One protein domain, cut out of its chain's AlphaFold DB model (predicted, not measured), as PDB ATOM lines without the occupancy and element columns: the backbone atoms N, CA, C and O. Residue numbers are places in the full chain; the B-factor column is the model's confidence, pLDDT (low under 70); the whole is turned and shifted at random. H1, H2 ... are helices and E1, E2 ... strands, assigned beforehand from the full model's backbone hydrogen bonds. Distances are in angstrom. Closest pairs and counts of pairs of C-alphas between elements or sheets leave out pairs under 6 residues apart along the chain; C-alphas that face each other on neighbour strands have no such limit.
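What this domain is: This is residues 2 to 131 of the 135 residues of an uncharacterized protein of Kingdonia uniflora (UniProt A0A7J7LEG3). One strongly twisted sheet of five strands forms a long, curved wall, with H2 and H3 packed together near one end of it and H1 beyond them, away from the sheet. The long hairpin of E2 and E3 runs along the wall; the turns E1 to E2 and E3 to E4 lie at one end, and the 13-residue link between E2 and E3, with H4 nearby, at the other. The printed part has 130 residues, in the order H1 H2 H3 E1 E2 E3 E4 H4 E5; the sheet order is E1 E2 E3 E4 E5, antiparallel throughout, and the class is mixed, helices and strands. It is compact, with a radius of gyration of the C-alphas of 15.4 A, yet elongated in outline, spanning 48 by 30 by 28 A.

How they stand to each other: H1, residues 2 to 7, is close to but not clearly touching H2, residues 9 to 13; their closest C-alphas, of Ile 4 and Val 12, are 6.8 A apart. H2 touches H3, residues 32 to 42, the closest C-alphas being those of Tyr 10 and Ser 35 at 6.6 A. E1, residues 48 to 54, E2, residues 60 to 70, E3, residues 84 to 95, and E4, residues 101 to 109, form a meander, each strand the antiparallel neighbour of the one before. N 50 and O 66 of E1 and E2 are 2.9 A apart, N 63 and O 91 of E2 and E3 2.9 A, and N 92 and O 105 of E3 and E4 2.8 A, within hydrogen-bond range. E5, residues 126 to 129, is an edge strand beside E4, with N 129 and O 104 at 2.8 A. H2 only grazes the sheet, with residues 12 to 13, and H4, residues 112 to 118, only grazes it with residues 113 to 118; H1 and H3 are not on it. In H1, H2, H3 and H4 every O i to N i+4 pair is within hydrogen-bond range.

Where its parts are: H1 begins at C-alpha 2, (159.410, 203.295, 162.311). H3 is 15.3 A long, E1 17.5 A, E2 32.1 A, E3 32.5 A and E4 22.5 A. E3 begins at C-alpha 84, (174.412, 204.270, 190.696), and E5 ends at C-alpha 129, (159.356, 194.936, 171.018).

The domain as a whole: The two C-alphas farthest apart, of Ala 79 and Asp 97, are 48.5 A apart. The printed part has no cut; the links H2 to H3 and E2 to E3 are long. Mean pLDDT of the printed part is 75.6, and residues 2 to 24 and 109 to 131 hold the 46 under 70.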
ATOM      1  N   GLN A   2     159.684 201.846 162.376       35.88
ATOM      2  CA  GLN A   2     159.410 203.295 162.311       35.88
ATOM      3  C   GLN A   2     158.856 203.877 163.620       35.88
ATOM      4  O   GLN A   2     159.228 204.988 163.976       35.88
ATOM      5  N   ASP A   3     158.022 203.142 164.355       47.50
ATOM      6  CA  ASP A   3     157.349 203.708 165.534       47.50
ATOM      7  C   ASP A   3     158.299 203.914 166.723       47.50
ATOM      8  O   ASP A   3     158.226 204.932 167.400       47.50
ATOM      9  N   ILE A   4     159.275 203.021 166.917       50.25
ATOM     10  CA  ILE A   4     160.270 203.128 168.002       50.25
ATOM     11  C   ILE A   4     161.298 204.226 167.713       50.25
ATOM     12  O   ILE A   4     161.679 204.958 168.623       50.25
ATOM     13  N   MET A   5     161.691 204.400 166.446       49.66
ATOM     14  CA  MET A   5     162.527 205.537 166.041       49.66
ATOM     15  C   MET A   5     161.783 206.873 166.167       49.66
ATOM     16  O   MET A   5     162.402 207.874 166.507       49.66
ATOM     17  N   LYS A   6     160.465 206.897 165.915       54.59
ATOM     18  CA  LYS A   6     159.643 208.112 166.026       54.59
ATOM     19  C   LYS A   6     159.376 208.528 167.471       54.59
ATOM     20  O   LYS A   6     159.341 209.723 167.734       54.59
ATOM     21  N   LEU A   7     159.176 207.568 168.377       56.81
ATOM     22  CA  LEU A   7     158.887 207.827 169.793       56.81
ATOM     23  C   LEU A   7     160.154 208.040 170.637       56.81
ATOM     24  O   LEU A   7     160.095 208.774 171.619       56.81
ATOM     25  N   GLY A   8     161.280 207.423 170.263       60.72
ATOM     26  CA  GLY A   8     162.530 207.449 171.026       60.72
ATOM     27  C   GLY A   8     162.599 206.332 172.073       60.72
ATOM     28  O   GLY A   8     161.632 206.058 172.783       60.72
ATOM     29  N   GLY A   9     163.758 205.671 172.191       66.38
ATOM     30  CA  GLY A   9     163.920 204.468 173.024       66.38
ATOM     31  C   GLY A   9     163.556 204.664 174.502       66.38
ATOM     32  O   GLY A   9     162.925 203.793 175.095       66.38
ATOM     33  N   TYR A  10     163.868 205.827 175.081       68.56
ATOM     34  CA  TYR A  10     163.526 206.146 176.472       68.56
ATOM     35  C   TYR A  10     162.020 206.338 176.685       68.56
ATOM     36  O   TYR A  10     161.474 205.833 177.660       68.56
ATOM     37  N   ASN A  11     161.338 207.010 175.755       66.00
ATOM     38  CA  ASN A  11     159.886 207.202 175.811       66.00
ATOM     39  C   ASN A  11     159.125 205.892 175.644       66.00
ATOM     40  O   ASN A  11     158.095 205.701 176.286       66.00
ATOM     41  N   VAL A  12     159.639 204.992 174.800       68.38
ATOM     42  CA  VAL A  12     159.095 203.642 174.669       68.38
ATOM     43  C   VAL A  12     159.302 202.889 175.975       68.38
ATOM     44  O   VAL A  12     158.322 202.458 176.547       68.38
ATOM     45  N   LEU A  13     160.524 202.792 176.503       68.00
ATOM     46  CA  LEU A  13     160.822 201.966 177.682       68.00
ATOM     47  C   LEU A  13     160.243 202.484 179.007       68.00
ATOM     48  O   LEU A  13     160.119 201.709 179.953       68.00
ATOM     49  N   LEU A  14     159.924 203.775 179.105       69.88
ATOM     50  CA  LEU A  14     159.441 204.416 180.333       69.88
ATOM     51  C   LEU A  14     157.983 204.870 180.234       69.88
ATOM     52  O   LEU A  14     157.581 205.782 180.961       69.88
ATOM     53  N   GLN A  15     157.183 204.249 179.355       67.19
ATOM     54  CA  GLN A  15     155.728 204.429 179.383       67.19
ATOM     55  C   GLN A  15     155.196 204.225 180.801       67.19
ATOM     56  O   GLN A  15     155.709 203.425 181.572       67.19
ATOM     57  N   THR A  16     154.194 204.996 181.194       61.59
ATOM     58  CA  THR A  16     153.632 204.898 182.538       61.59
ATOM     59  C   THR A  16     152.170 205.296 182.500       61.59
ATOM     60  O   THR A  16     151.785 206.190 181.751       61.59
ATOM     61  N   SER A  17     151.351 204.616 183.298       60.09
ATOM     62  CA  SER A  17     149.962 204.998 183.570       60.09
ATOM     63  C   SER A  17     149.836 205.846 184.838       60.09
ATOM     64  O   SER A  17     148.722 206.153 185.266       60.09
ATOM     65  N   LEU A  18     150.963 206.210 185.462       58.66
ATOM     66  CA  LEU A  18     150.951 207.040 186.654       58.66
ATOM     67  C   LEU A  18     150.417 208.447 186.346       58.66
ATOM     68  O   LEU A  18     150.768 209.028 185.318       58.66
ATOM     69  N   PRO A  19     149.634 209.033 187.268       59.16
ATOM     70  CA  PRO A  19     149.298 210.448 187.217       59.16
ATOM     71  C   PRO A  19     150.554 211.324 187.151       59.16
ATOM     72  O   PRO A  19     151.539 211.054 187.836       59.16
ATOM     73  N   GLU A  20     150.488 212.418 186.394       60.94
ATOM     74  CA  GLU A  20     151.622 213.320 186.131       60.94
ATOM     75  C   GLU A  20     152.308 213.838 187.410       60.94
ATOM     76  O   GLU A  20     153.528 213.927 187.474       60.94
ATOM     77  N   HIS A  21     151.537 214.082 188.474       58.69
ATOM     78  CA  HIS A  21     152.057 214.542 189.768       58.69
ATOM     79  C   HIS A  21     152.821 213.469 190.570       58.69
ATOM     80  O   HIS A  21     153.470 213.801 191.559       58.69
ATOM     81  N   LEU A  22     152.734 212.195 190.173       54.56
ATOM     82  CA  LEU A  22     153.428 211.062 190.800       54.56
ATOM     83  C   LEU A  22     154.556 210.503 189.921       54.56
ATOM     84  O   LEU A  22     155.272 209.602 190.354       54.56
ATOM     85  N   GLY A  23     154.697 211.002 188.690       59.03
ATOM     86  CA  GLY A  23     155.684 210.542 187.721       59.03
ATOM     87  C   GLY A  23     156.818 211.545 187.540       59.03
ATOM     88  O   GLY A  23     156.648 212.580 186.908       59.03
ATOM     89  N   GLY A  24     158.020 211.212 188.011       65.38
ATOM     90  CA  GLY A  24     159.236 211.992 187.754       65.38
ATOM     91  C   GLY A  24     159.680 212.056 186.285       65.38
ATOM     92  O   GLY A  24     160.540 212.863 185.939       65.38
ATOM     93  N   TYR A  25     159.086 211.246 185.404       72.38
ATOM     94  CA  TYR A  25     159.247 211.326 183.955       72.38
ATOM     95  C   TYR A  25     157.906 211.054 183.269       72.38
ATOM     96  O   TYR A  25     157.263 210.048 183.566       72.38
ATOM     97  N   ASN A  26     157.495 211.935 182.354       73.56
ATOM     98  CA  ASN A  26     156.275 211.783 181.571       73.56
ATOM     99  C   ASN A  26     156.649 211.653 180.081       73.56
ATOM    100  O   ASN A  26     157.015 212.651 179.460       73.56
ATOM    101  N   PRO A  27     156.561 210.450 179.493       71.31
ATOM    102  CA  PRO A  27     156.924 210.232 178.094       71.31
ATOM    103  C   PRO A  27     155.956 210.898 177.112       71.31
ATOM    104  O   PRO A  27     156.322 211.112 175.964       71.31
ATOM    105  N   SER A  28     154.735 211.251 177.535       74.38
ATOM    106  CA  SER A  28     153.769 211.935 176.658       74.38
ATOM    107  C   SER A  28     154.106 213.409 176.409       74.38
ATOM    108  O   SER A  28     153.621 213.992 175.444       74.38
ATOM    109  N   THR A  29     154.954 214.005 177.253       78.06
ATOM    110  CA  THR A  29     155.374 215.412 177.150       78.06
ATOM    111  C   THR A  29     156.743 215.597 176.493       78.06
ATOM    112  O   THR A  29     157.169 216.729 176.294       78.06
ATOM    113  N   GLU A  30     157.454 214.509 176.188       74.56
ATOM    114  CA  GLU A  30     158.843 214.543 175.718       74.56
ATOM    115  C   GLU A  30     158.932 214.126 174.249       74.56
ATOM    116  O   GLU A  30     158.400 213.088 173.854       74.56
ATOM    117  N   THR A  31     159.655 214.897 173.438       82.88
ATOM    118  CA  THR A  31     160.017 214.474 172.082       82.88
ATOM    119  C   THR A  31     161.178 213.478 172.127       82.88
ATOM    120  O   THR A  31     161.829 213.272 173.160       82.88
ATOM    121  N   THR A  32     161.475 212.841 170.997       76.62
ATOM    122  CA  THR A  32     162.651 211.969 170.872       76.62
ATOM    123  C   THR A  32     163.941 212.723 171.197       76.62
ATOM    124  O   THR A  32     164.796 212.212 171.912       76.62
ATOM    125  N   GLU A  33     164.069 213.966 170.740       82.44
ATOM    126  CA  GLU A  33     165.241 214.808 170.970       82.44
ATOM    127  C   GLU A  33     165.328 215.286 172.422       82.44
ATOM    128  O   GLU A  33     166.414 215.254 173.004       82.44
ATOM    129  N   SER A  34     164.208 215.703 173.029       84.06
ATOM    130  CA  SER A  34     164.211 216.187 174.416       84.06
ATOM    131  C   SER A  34     164.494 215.057 175.401       84.06
ATOM    132  O   SER A  34     165.342 215.216 176.280       84.06
ATOM    133  N   SER A  35     163.885 213.885 175.198       79.75
ATOM    134  CA  SER A  35     164.168 212.688 175.990       79.75
ATOM    135  C   SER A  35     165.622 212.246 175.833       79.75
ATOM    136  O   SER A  35     166.312 212.024 176.828       79.75
ATOM    137  N   HIS A  36     166.133 212.178 174.600       81.88
ATOM    138  CA  HIS A  36     167.518 211.797 174.351       81.88
ATOM    139  C   HIS A  36     168.503 212.769 175.007       81.88
ATOM    140  O   HIS A  36     169.416 212.329 175.705       81.88
ATOM    141  N   SER A  37     168.295 214.078 174.845       85.75
ATOM    142  CA  SER A  37     169.113 215.124 175.473       85.75
ATOM    143  C   SER A  37     169.066 215.055 177.002       85.75
ATOM    144  O   SER A  37     170.107 215.091 177.657       85.75
ATOM    145  N   LEU A  38     167.881 214.860 177.592       85.25
ATOM    146  CA  LEU A  38     167.724 214.720 179.039       85.25
ATOM    147  C   LEU A  38     168.498 213.512 179.580       85.25
ATOM    148  O   LEU A  38     169.255 213.650 180.541       85.25
ATOM    149  N   PHE A  39     168.323 212.331 178.981       84.00
ATOM    150  CA  PHE A  39     168.965 211.108 179.467       84.00
ATOM    151  C   PHE A  39     170.472 211.098 179.216       84.00
ATOM    152  O   PHE A  39     171.215 210.715 180.112       84.00
ATOM    153  N   THR A  40     170.947 211.564 178.061       86.44
ATOM    154  CA  THR A  40     172.395 211.661 177.792       86.44
ATOM    155  C   THR A  40     173.072 212.753 178.616       86.44
ATOM    156  O   THR A  40     174.210 212.574 179.037       86.44
ATOM    157  N   GLY A  41     172.370 213.847 178.927       87.12
ATOM    158  CA  GLY A  41     172.860 214.868 179.850       87.12
ATOM    159  C   GLY A  41     172.909 214.385 181.301       87.12
ATOM    160  O   GLY A  41     173.858 214.695 182.015       87.12
ATOM    161  N   THR A  42     171.916 213.602 181.736       87.25
ATOM    162  CA  THR A  42     171.840 213.050 183.104       87.25
ATOM    163  C   THR A  42     172.816 211.891 183.322       87.25
ATOM    164  O   THR A  42     173.406 211.760 184.395       87.25
ATOM    165  N   PHE A  43     172.978 211.045 182.305       88.00
ATOM    166  CA  PHE A  43     173.801 209.840 182.315       88.00
ATOM    167  C   PHE A  43     174.852 209.951 181.197       88.00
ATOM    168  O   PHE A  43     174.704 209.324 180.145       88.00
ATOM    169  N   PRO A  44     175.918 210.752 181.393       88.12
ATOM    170  CA  PRO A  44     176.889 211.074 180.340       88.12
ATOM    171  C   PRO A  44     177.672 209.855 179.843       88.12
ATOM    172  O   PRO A  44     178.132 209.820 178.704       88.12
ATOM    173  N   HIS A  45     177.796 208.826 180.681       87.94
ATOM    174  CA  HIS A  45     178.429 207.557 180.331       87.94
ATOM    175  C   HIS A  45     177.455 206.533 179.733       87.94
ATOM    176  O   HIS A  45     177.831 205.387 179.493       87.94
ATOM    177  N   GLY A  46     176.208 206.940 179.485       85.56
ATOM    178  CA  GLY A  46     175.144 206.060 179.036       85.56
ATOM    179  C   GLY A  46     174.791 205.010 180.085       85.56
ATOM    180  O   GLY A  46     175.037 205.174 181.281       85.56
ATOM    181  N   PHE A  47     174.200 203.918 179.614       84.31
ATOM    182  CA  PHE A  47     173.783 202.810 180.456       84.31
ATOM    183  C   PHE A  47     174.440 201.507 180.015       84.31
ATOM    184  O   PHE A  47     174.574 201.231 178.823       84.31
ATOM    185  N   ALA A  48     174.790 200.675 180.988       87.88
ATOM    186  CA  ALA A  48     175.259 199.321 180.756       87.88
ATOM    187  C   ALA A  48     174.117 198.314 180.945       87.88
ATOM    188  O   ALA A  48     173.345 198.403 181.906       87.88
ATOM    189  N   ILE A  49     174.043 197.325 180.050       88.25
ATOM    190  CA  ILE A  49     173.210 196.127 180.207       88.25
ATOM    191  C   ILE A  49     174.090 194.996 180.730       88.25
ATOM    192  O   ILE A  49     175.137 194.693 180.165       88.25
ATOM    193  N   GLU A  50     173.637 194.332 181.786       90.94
ATOM    194  CA  GLU A  50     174.292 193.152 182.338       90.94
ATOM    195  C   GLU A  50     173.289 192.009 182.462       90.94
ATOM    196  O   GLU A  50     172.293 192.114 183.187       90.94
ATOM    197  N   ILE A  51     173.558 190.907 181.758       93.38
ATOM    198  CA  ILE A  51     172.783 189.671 181.884       93.38
ATOM    199  C   ILE A  51     173.164 189.003 183.204       93.38
ATOM    200  O   ILE A  51     174.310 188.622 183.415       93.38
ATOM    201  N   ILE A  52     172.186 188.859 184.093       95.12
ATOM    202  CA  ILE A  52     172.373 188.275 185.423       95.12
ATOM    203  C   ILE A  52     172.172 186.764 185.380       95.12
ATOM    204  O   ILE A  52     172.883 186.021 186.048       95.12
ATOM    205  N   GLN A  53     171.166 186.305 184.633       95.81
ATOM    206  CA  GLN A  53     170.833 184.889 184.546       95.81
ATOM    207  C   GLN A  53     170.042 184.592 183.275       95.81
ATOM    208  O   GLN A  53     169.173 185.372 182.894       95.81
ATOM    209  N   VAL A  54     170.291 183.434 182.668       96.31
ATOM    210  CA  VAL A  54     169.472 182.874 181.586       96.31
ATOM    211  C   VAL A  54     168.711 181.671 182.142       96.31
ATOM    212  O   VAL A  54     169.299 180.826 182.815       96.31
ATOM    213  N   TYR A  55     167.401 181.626 181.914       95.38
ATOM    214  CA  TYR A  55     166.491 180.601 182.432       95.38
ATOM    215  C   TYR A  55     166.095 179.564 181.379       95.38
ATOM    216  O   TYR A  55     165.837 178.418 181.736       95.38
ATOM    217  N   SER A  56     166.050 179.942 180.100       96.38
ATOM    218  CA  SER A  56     165.698 179.038 178.998       96.38
ATOM    219  C   SER A  56     166.490 179.352 177.726       96.38
ATOM    220  O   SER A  56     166.992 180.463 177.561       96.38
ATOM    221  N   GLY A  57     166.620 178.354 176.848       93.31
ATOM    222  CA  GLY A  57     167.249 178.475 175.530       93.31
ATOM    223  C   GLY A  57     166.228 178.621 174.387       93.31
ATOM    224  O   GLY A  57     165.031 178.709 174.647       93.31
ATOM    225  N   PRO A  58     166.683 178.641 173.122       94.31
ATOM    226  CA  PRO A  58     165.818 178.759 171.943       94.31
ATOM    227  C   PRO A  58     164.702 177.690 171.878       94.31
ATOM    228  O   PRO A  58     164.901 176.579 172.374       94.31
ATOM    229  N   PRO A  59     163.547 177.990 171.250       94.44
ATOM    230  CA  PRO A  59     163.249 179.221 170.512       94.44
ATOM    231  C   PRO A  59     162.773 180.378 171.407       94.44
ATOM    232  O   PRO A  59     162.670 181.502 170.931       94.44
ATOM    233  N   THR A  60     162.523 180.136 172.698       96.06
ATOM    234  CA  THR A  60     162.080 181.162 173.655       96.06
ATOM    235  C   THR A  60     163.097 181.306 174.785       96.06
ATOM    236  O   THR A  60     163.075 180.563 175.768       96.06
ATOM    237  N   ILE A  61     163.987 182.288 174.663       95.62
ATOM    238  CA  ILE A  61     165.045 182.576 175.634       95.62
ATOM    239  C   ILE A  61     164.500 183.528 176.696       95.62
ATOM    240  O   ILE A  61     164.217 184.684 176.407       95.62
ATOM    241  N   MET A  62     164.399 183.074 177.938       95.69
ATOM    242  CA  MET A  62     164.034 183.898 179.085       95.69
ATOM    243  C   MET A  62     165.291 184.237 179.877       95.69
ATOM    244  O   MET A  62     166.085 183.356 180.206       95.69
ATOM    245  N   TYR A  63     165.470 185.503 180.228       93.88
ATOM    246  CA  TYR A  63     166.654 185.970 180.938       93.88
ATOM    247  C   TYR A  63     166.315 187.097 181.911       93.88
ATOM    248  O   TYR A  63     165.361 187.851 181.737       93.88
ATOM    249  N   LYS A  64     167.105 187.214 182.970       93.12
ATOM    250  CA  LYS A  64     167.102 188.346 183.894       93.12
ATOM    251  C   LYS A  64     168.317 189.200 183.602       93.12
ATOM    252  O   LYS A  64     169.432 188.688 183.517       93.12
ATOM    253  N   PHE A  65     168.111 190.503 183.534       91.81
ATOM    254  CA  PHE A  65     169.182 191.466 183.334       91.81
ATOM    255  C   PHE A  65     168.984 192.689 184.221       91.81
ATOM    256  O   PHE A  65     167.905 192.918 184.782       91.81
ATOM    257  N   ARG A  66     170.053 193.467 184.372       89.00
ATOM    258  CA  ARG A  66     169.976 194.815 184.924       89.00
ATOM    259  C   ARG A  66     170.492 195.831 183.920       89.00
ATOM    260  O   ARG A  66     171.453 195.563 183.208       89.00
ATOM    261  N   HIS A  67     169.859 196.992 183.909       85.50
ATOM    262  CA  HIS A  67     170.309 198.178 183.196       85.50
ATOM    263  C   HIS A  67     170.769 199.195 184.232       85.50
ATOM    264  O   HIS A  67     170.034 199.423 185.191       85.50
ATOM    265  N   TRP A  68     171.961 199.768 184.121       87.81
ATOM    266  CA  TRP A  68     172.477 200.656 185.166       87.81
ATOM    267  C   TRP A  68     173.362 201.774 184.623       87.81
ATOM    268  O   TRP A  68     173.975 201.626 183.572       87.81
ATOM    269  N   ALA A  69     173.414 202.887 185.355       87.75
ATOM    270  CA  ALA A  69     174.218 204.067 185.043       87.75
ATOM    271  C   ALA A  69     174.495 204.892 186.309       87.75
ATOM    272  O   ALA A  69     173.823 204.711 187.328       87.75
ATOM    273  N   TYR A  70     175.457 205.811 186.246       89.00
ATOM    274  CA  TYR A  70     175.699 206.802 187.298       89.00
ATOM    275  C   TYR A  70     174.992 208.117 186.960       89.00
ATOM    276  O   TYR A  70     175.117 208.624 185.848       89.00
ATOM    277  N   MET A  71     174.225 208.652 187.913       88.38
ATOM    278  CA  MET A  71     173.483 209.906 187.749       88.38
ATOM    279  C   MET A  71     174.390 211.106 188.049       88.38
ATOM    280  O   MET A  71     174.370 211.670 189.145       88.38
ATOM    281  N   GLU A  72     175.215 211.470 187.075       90.31
ATOM    282  CA  GLU A  72     176.236 212.519 187.206       90.31
ATOM    283  C   GLU A  72     175.806 213.866 186.622       90.31
ATOM    284  O   GLU A  72     176.435 214.888 186.894       90.31
ATOM    285  N   GLY A  73     174.709 213.888 185.865       87.88
ATOM    286  CA  GLY A  73     174.057 215.107 185.405       87.88
ATOM    287  C   GLY A  73     172.751 215.411 186.147       87.88
ATOM    288  O   GLY A  73     172.203 214.559 186.857       87.88
ATOM    289  N   PRO A  74     172.237 216.643 186.007       88.31
ATOM    290  CA  PRO A  74     170.969 217.033 186.601       88.31
ATOM    291  C   PRO A  74     169.791 216.362 185.885       88.31
ATOM    292  O   PRO A  74     169.781 216.262 184.662       88.31
ATOM    293  N   PHE A  75     168.748 215.994 186.632       84.38
ATOM    294  CA  PHE A  75     167.531 215.388 186.074       84.38
ATOM    295  C   PHE A  75     166.292 216.168 186.503       84.38
ATOM    296  O   PHE A  75     165.953 216.183 187.684       84.38
ATOM    297  N   LYS A  76     165.619 216.833 185.555       81.50
ATOM    298  CA  LYS A  76     164.371 217.598 185.780       81.50
ATOM    299  C   LYS A  76     164.375 218.442 187.070       81.50
ATOM    300  O   LYS A  76     163.492 218.330 187.914       81.50
ATOM    301  N   GLY A  77     165.405 219.276 187.232       79.56
ATOM    302  CA  GLY A  77     165.557 220.169 188.391       79.56
ATOM    303  C   GLY A  77     166.183 219.526 189.634       79.56
ATOM    304  O   GLY A  77     166.394 220.216 190.628       79.56
ATOM    305  N   ARG A  78     166.526 218.233 189.592       79.19
ATOM    306  CA  ARG A  78     167.298 217.550 190.639       79.19
ATOM    307  C   ARG A  78     168.790 217.676 190.363       79.19
ATOM    308  O   ARG A  78     169.224 217.509 189.223       79.19
ATOM    309  N   ALA A  79     169.560 217.944 191.413       86.06
ATOM    310  CA  ALA A  79     171.014 217.965 191.344       86.06
ATOM    311  C   ALA A  79     171.570 216.559 191.033       86.06
ATOM    312  O   ALA A  79     170.946 215.564 191.418       86.06
ATOM    313  N   PRO A  80     172.730 216.466 190.362       88.25
ATOM    314  CA  PRO A  80     173.411 215.193 190.171       88.25
ATOM    315  C   PRO A  80     173.759 214.568 191.523       88.25
ATOM    316  O   PRO A  80     174.256 215.248 192.422       88.25
ATOM    317  N   THR A  81     173.482 213.276 191.674       86.38
ATOM    318  CA  THR A  81     173.723 212.550 192.930       86.38
ATOM    319  C   THR A  81     175.055 211.807 192.921       86.38
ATOM    320  O   THR A  81     175.583 211.489 193.982       86.38
ATOM    321  N   GLY A  82     175.592 211.495 191.734       87.56
ATOM    322  CA  GLY A  82     176.736 210.596 191.560       87.56
ATOM    323  C   GLY A  82     176.426 209.140 191.928       87.56
ATOM    324  O   GLY A  82     177.303 208.280 191.876       87.56
ATOM    325  N   GLU A  83     175.184 208.829 192.306       87.31
ATOM    326  CA  GLU A  83     174.802 207.480 192.691       87.31
ATOM    327  C   GLU A  83     174.554 206.588 191.475       87.31
ATOM    328  O   GLU A  83     174.083 207.022 190.419       87.31
ATOM    329  N   LYS A  84     174.806 205.289 191.664       85.88
ATOM    330  CA  LYS A  84     174.412 204.270 190.696       85.88
ATOM    331  C   LYS A  84     172.902 204.049 190.739       85.88
ATOM    332  O   LYS A  84     172.363 203.541 191.728       85.88
ATOM    333  N   VAL A  85     172.259 204.325 189.615       84.12
ATOM    334  CA  VAL A  85     170.875 203.969 189.318       84.12
ATOM    335  C   VAL A  85     170.868 202.634 188.587       84.12
ATOM    336  O   VAL A  85     171.678 202.405 187.692       84.12
ATOM    337  N   GLN A  86     169.971 201.727 188.970       81.69
ATOM    338  CA  GLN A  86     169.852 200.428 188.317       81.69
ATOM    339  C   GLN A  86     168.401 199.961 188.254       81.69
ATOM    340  O   GLN A  86     167.658 200.062 189.228       81.69
ATOM    341  N   PHE A  87     168.041 199.389 187.115       80.75
ATOM    342  CA  PHE A  87     166.738 198.832 186.800       80.75
ATOM    343  C   PHE A  87     166.900 197.329 186.624       80.75
ATOM    344  O   PHE A  87     167.810 196.889 185.923       80.75
ATOM    345  N   HIS A  88     166.024 196.535 187.230       83.31
ATOM    346  CA  HIS A  88     166.035 195.085 187.054       83.31
ATOM    347  C   HIS A  88     164.853 194.661 186.203       83.31
ATOM    348  O   HIS A  88     163.721 195.040 186.483       83.31
ATOM    349  N   TRP A  89     165.122 193.838 185.201       84.19
ATOM    350  CA  TRP A  89     164.125 193.404 184.237       84.19
ATOM    351  C   TRP A  89     164.214 191.895 184.030       84.19
ATOM    352  O   TRP A  89     165.250 191.262 184.270       84.19
ATOM    353  N   ILE A  90     163.105 191.319 183.588       89.44
ATOM    354  CA  ILE A  90     163.057 189.996 182.976       89.44
ATOM    355  C   ILE A  90     162.703 190.207 181.511       89.44
ATOM    356  O   ILE A  90     161.758 190.928 181.216       89.44
ATOM    357  N   GLY A  91     163.475 189.607 180.615       89.88
ATOM    358  CA  GLY A  91     163.235 189.631 179.182       89.88
ATOM    359  C   GLY A  91     162.907 188.240 178.649       89.88
ATOM    360  O   GLY A  91     163.419 187.241 179.162       89.88
ATOM    361  N   THR A  92     162.090 188.177 177.605       91.31
ATOM    362  CA  THR A  92     161.968 187.020 176.718       91.31
ATOM    363  C   THR A  92     162.409 187.420 175.314       91.31
ATOM    364  O   THR A  92     162.121 188.523 174.852       91.31
ATOM    365  N   PHE A  93     163.135 186.538 174.635       91.06
ATOM    366  CA  PHE A  93     163.385 186.609 173.201       91.06
ATOM    367  C   PHE A  93     162.764 185.390 172.535       91.06
ATOM    368  O   PHE A  93     163.109 184.262 172.884       91.06
ATOM    369  N   GLN A  94     161.893 185.621 171.560       90.69
ATOM    370  CA  GLN A  94     161.515 184.614 170.582       90.69
ATOM    371  C   GLN A  94     162.490 184.705 169.407       90.69
ATOM    372  O   GLN A  94     162.657 185.791 168.849       90.69
ATOM    373  N   VAL A  95     163.129 183.594 169.050       90.81
ATOM    374  CA  VAL A  95     164.070 183.513 167.927       90.81
ATOM    375  C   VAL A  95     163.605 182.515 166.872       90.81
ATOM    376  O   VAL A  95     162.961 181.517 167.207       90.81
ATOM    377  N   ASP A  96     163.953 182.790 165.617       90.81
ATOM    378  CA  ASP A  96     163.762 181.863 164.501       90.81
ATOM    379  C   ASP A  96     164.847 180.768 164.458       90.81
ATOM    380  O   ASP A  96     165.741 180.689 165.310       90.81
ATOM    381  N   ASP A  97     164.768 179.896 163.455       93.12
ATOM    382  CA  ASP A  97     165.727 178.815 163.209       93.12
ATOM    383  C   ASP A  97     167.141 179.310 162.848       93.12
ATOM    384  O   ASP A  97     168.111 178.559 162.974       93.12
ATOM    385  N   THR A  98     167.284 180.585 162.476       93.88
ATOM    386  CA  THR A  98     168.562 181.265 162.219       93.88
ATOM    387  C   THR A  98     169.086 182.059 163.421       93.88
ATOM    388  O   THR A  98     170.089 182.764 163.297       93.88
ATOM    389  N   MET A  99     168.456 181.922 164.598       89.88
ATOM    390  CA  MET A  99     168.760 182.664 165.833       89.88
ATOM    391  C   MET A  99     168.503 184.175 165.754       89.88
ATOM    392  O   MET A  99     168.981 184.939 166.599       89.88
ATOM    393  N   LYS A 100     167.725 184.637 164.775       88.25
ATOM    394  CA  LYS A 100     167.306 186.035 164.698       88.25
ATOM    395  C   LYS A 100     166.130 186.266 165.643       88.25
ATOM    396  O   LYS A 100     165.185 185.487 165.678       88.25
ATOM    397  N   VAL A 101     166.177 187.358 166.404       85.38
ATOM    398  CA  VAL A 101     165.107 187.730 167.340       85.38
ATOM    399  C   VAL A 101     163.893 188.250 166.575       85.38
ATOM    400  O   VAL A 101     163.967 189.282 165.915       85.38
ATOM    401  N   GLU A 102     162.763 187.564 166.693       86.62
ATOM    402  CA  GLU A 102     161.492 187.954 166.074       86.62
ATOM    403  C   GLU A 102     160.644 188.822 167.006       86.62
ATOM    404  O   GLU A 102     160.004 189.785 166.572       86.62
ATOM    405  N   LYS A 103     160.677 188.510 168.305       83.06
ATOM    406  CA  LYS A 103     159.890 189.180 169.340       83.06
ATOM    407  C   LYS A 103     160.692 189.292 170.630       83.06
ATOM    408  O   LYS A 103     161.362 188.347 171.039       83.06
ATOM    409  N   VAL A 104     160.595 190.445 171.276       82.19
ATOM    410  CA  VAL A 104     161.140 190.699 172.609       82.19
ATOM    411  C   VAL A 104     159.990 191.057 173.534       82.19
ATOM    412  O   VAL A 104     159.191 191.916 173.174       82.19
ATOM    413  N   GLU A 105     159.928 190.467 174.725       82.44
ATOM    414  CA  GLU A 105     159.077 190.985 175.799       82.44
ATOM    415  C   GLU A 105     159.923 191.393 176.993       82.44
ATOM    416  O   GLU A 105     160.710 190.597 177.492       82.44
ATOM    417  N   LEU A 106     159.788 192.633 177.456       80.31
ATOM    418  CA  LEU A 106     160.510 193.127 178.627       80.31
ATOM    419  C   LEU A 106     159.527 193.401 179.757       80.31
ATOM    420  O   LEU A 106     158.537 194.085 179.535       80.31
ATOM    421  N   PHE A 107     159.838 192.901 180.951       79.62
ATOM    422  CA  PHE A 107     159.061 193.053 182.176       79.62
ATOM    423  C   PHE A 107     159.926 193.712 183.247       79.62
ATOM    424  O   PHE A 107     160.859 193.101 183.783       79.62
ATOM    425  N   LEU A 108     159.624 194.966 183.570       73.44
ATOM    426  CA  LEU A 108     160.317 195.676 184.639       73.44
ATOM    427  C   LEU A 108     159.932 195.105 186.007       73.44
ATOM    428  O   LEU A 108     158.752 194.950 186.315       73.44
ATOM    429  N   ARG A 109     160.924 194.872 186.871       69.81
ATOM    430  CA  ARG A 109     160.683 194.693 188.304       69.81
ATOM    431  C   ARG A 109     160.688 196.054 189.002       69.81
ATOM    432  O   ARG A 109     161.728 196.719 188.970       69.81
ATOM    433  N   PRO A 110     159.596 196.440 189.684       64.19
ATOM    434  CA  PRO A 110     159.564 197.662 190.479       64.19
ATOM    435  C   PRO A 110     160.706 197.684 191.497       64.19
ATOM    436  O   PRO A 110     161.005 196.667 192.133       64.19
ATOM    437  N   SER A 111     161.350 198.838 191.673       61.50
ATOM    438  CA  SER A 111     162.429 198.986 192.651       61.50
ATOM    439  C   SER A 111     162.324 200.310 193.396       61.50
ATOM    440  O   SER A 111     162.543 201.363 192.810       61.50
ATOM    441  N   ARG A 112     162.112 200.248 194.716       61.31
ATOM    442  CA  ARG A 112     161.953 201.443 195.565       61.31
ATOM    443  C   ARG A 112     163.109 202.440 195.459       61.31
ATOM    444  O   ARG A 112     162.882 203.635 195.425       61.31
ATOM    445  N   LYS A 113     164.353 201.957 195.346       63.78
ATOM    446  CA  LYS A 113     165.525 202.846 195.241       63.78
ATOM    447  C   LYS A 113     165.499 203.697 193.965       63.78
ATOM    448  O   LYS A 113     165.936 204.842 193.969       63.78
ATOM    449  N   LEU A 114     165.006 203.134 192.865       60.44
ATOM    450  CA  LEU A 114     164.808 203.888 191.634       60.44
ATOM    451  C   LEU A 114     163.699 204.922 191.810       60.44
ATOM    452  O   LEU A 114     163.836 206.044 191.330       60.44
ATOM    453  N   ASP A 115     162.643 204.540 192.525       63.78
ATOM    454  CA  ASP A 115     161.531 205.426 192.821       63.78
ATOM    455  C   ASP A 115     161.976 206.641 193.642       63.78
ATOM    456  O   ASP A 115     161.532 207.752 193.372       63.78
ATOM    457  N   ASP A 116     162.921 206.464 194.566       63.59
ATOM    458  CA  ASP A 116     163.501 207.558 195.349       63.59
ATOM    459  C   ASP A 116     164.332 208.506 194.463       63.59
ATOM    460  O   ASP A 116     164.147 209.729 194.482       63.59
ATOM    461  N   ILE A 117     165.213 207.945 193.624       61.28
ATOM    462  CA  ILE A 117     166.130 208.731 192.783       61.28
ATOM    463  C   ILE A 117     165.382 209.465 191.668       61.28
ATOM    464  O   ILE A 117     165.637 210.644 191.417       61.28
ATOM    465  N   MET A 118     164.428 208.796 191.020       61.25
ATOM    466  CA  MET A 118     163.651 209.374 189.923       61.25
ATOM    467  C   MET A 118     162.357 210.045 190.391       61.25
ATOM    468  O   MET A 118     161.783 210.818 189.636       61.25
ATOM    469  N   GLY A 119     161.907 209.816 191.627       54.22
ATOM    470  CA  GLY A 119     160.664 210.378 192.162       54.22
ATOM    471  C   GLY A 119     159.398 209.792 191.545       54.22
ATOM    472  O   GLY A 119     158.464 210.545 191.296       54.22
ATOM    473  N   THR A 120     159.378 208.501 191.215       53.00
ATOM    474  CA  THR A 120     158.265 207.858 190.490       53.00
ATOM    475  C   THR A 120     158.067 206.423 190.941       53.00
ATOM    476  O   THR A 120     159.053 205.767 191.194       53.00
ATOM    477  N   GLN A 121     156.845 205.890 190.999       44.94
ATOM    478  CA  GLN A 121     156.644 204.445 191.188       44.94
ATOM    479  C   GLN A 121     156.689 203.709 189.845       44.94
ATOM    480  O   GLN A 121     155.671 203.623 189.155       44.94
ATOM    481  N   VAL A 122     157.818 203.118 189.456       46.16
ATOM    482  CA  VAL A 122     157.863 202.433 188.151       46.16
ATOM    483  C   VAL A 122     157.112 201.094 188.218       46.16
ATOM    484  O   VAL A 122     157.587 200.125 188.810       46.16
ATOM    485  N   HIS A 123     155.905 201.052 187.647       42.62
ATOM    486  CA  HIS A 123     155.044 199.864 187.608       42.62
ATOM    487  C   HIS A 123     155.234 199.060 186.323       42.62
ATOM    488  O   HIS A 123     155.696 199.591 185.321       42.62
ATOM    489  N   ASN A 124     154.885 197.768 186.398       37.09
ATOM    490  CA  ASN A 124     155.018 196.759 185.346       37.09
ATOM    491  C   ASN A 124     154.749 197.319 183.948       37.09
ATOM    492  O   ASN A 124     153.609 197.616 183.594       37.09
ATOM    493  N   LEU A 125     155.800 197.366 183.143       44.19
ATOM    494  CA  LEU A 125     155.679 197.545 181.711       44.19
ATOM    495  C   LEU A 125     156.016 196.210 181.080       44.19
ATOM    496  O   LEU A 125     157.115 195.707 181.292       44.19
ATOM    497  N   ALA A 126     155.039 195.630 180.391       35.22
ATOM    498  CA  ALA A 126     155.253 194.556 179.442       35.22
ATOM    499  C   ALA A 126     155.393 195.222 178.071       35.22
ATOM    500  O   ALA A 126     154.416 195.750 177.544       35.22
ATOM    501  N   PHE A 127     156.606 195.258 177.526       45.59
ATOM    502  CA  PHE A 127     156.829 195.773 176.175       45.59
ATOM    503  C   PHE A 127     156.993 194.634 175.203       45.59
ATOM    504  O   PHE A 127     157.975 193.919 175.320       45.59
ATOM    505  N   GLU A 128     156.114 194.525 174.215       35.50
ATOM    506  CA  GLU A 128     156.348 193.691 173.042       35.50
ATOM    507  C   GLU A 128     157.146 194.503 172.011       35.50
ATOM    508  O   GLU A 128     156.606 195.320 171.265       35.50
ATOM    509  N   ILE A 129     158.464 194.325 172.002       43.47
ATOM    510  CA  ILE A 129     159.356 194.936 171.018       43.47
ATOM    511  C   ILE A 129     159.628 193.890 169.935       43.47
ATOM    512  O   ILE A 129     160.549 193.083 170.033       43.47
ATOM    513  N   ALA A 130     158.829 193.890 168.870       30.92
ATOM    514  CA  ALA A 130     159.180 193.164 167.654       30.92
ATOM    515  C   ALA A 130     160.259 193.958 166.889       30.92
ATOM    516  O   ALA A 130     159.999 195.057 166.392       30.92
ATOM    517  N   ASN A 131     161.473 193.399 166.805       35.91
ATOM    518  CA  ASN A 131     162.617 193.903 166.027       35.91
ATOM    519  C   ASN A 131     163.009 195.383 166.264       35.91
ATOM    520  O   ASN A 131     162.811 196.222 165.378       35.91
TER     521      ASN A 131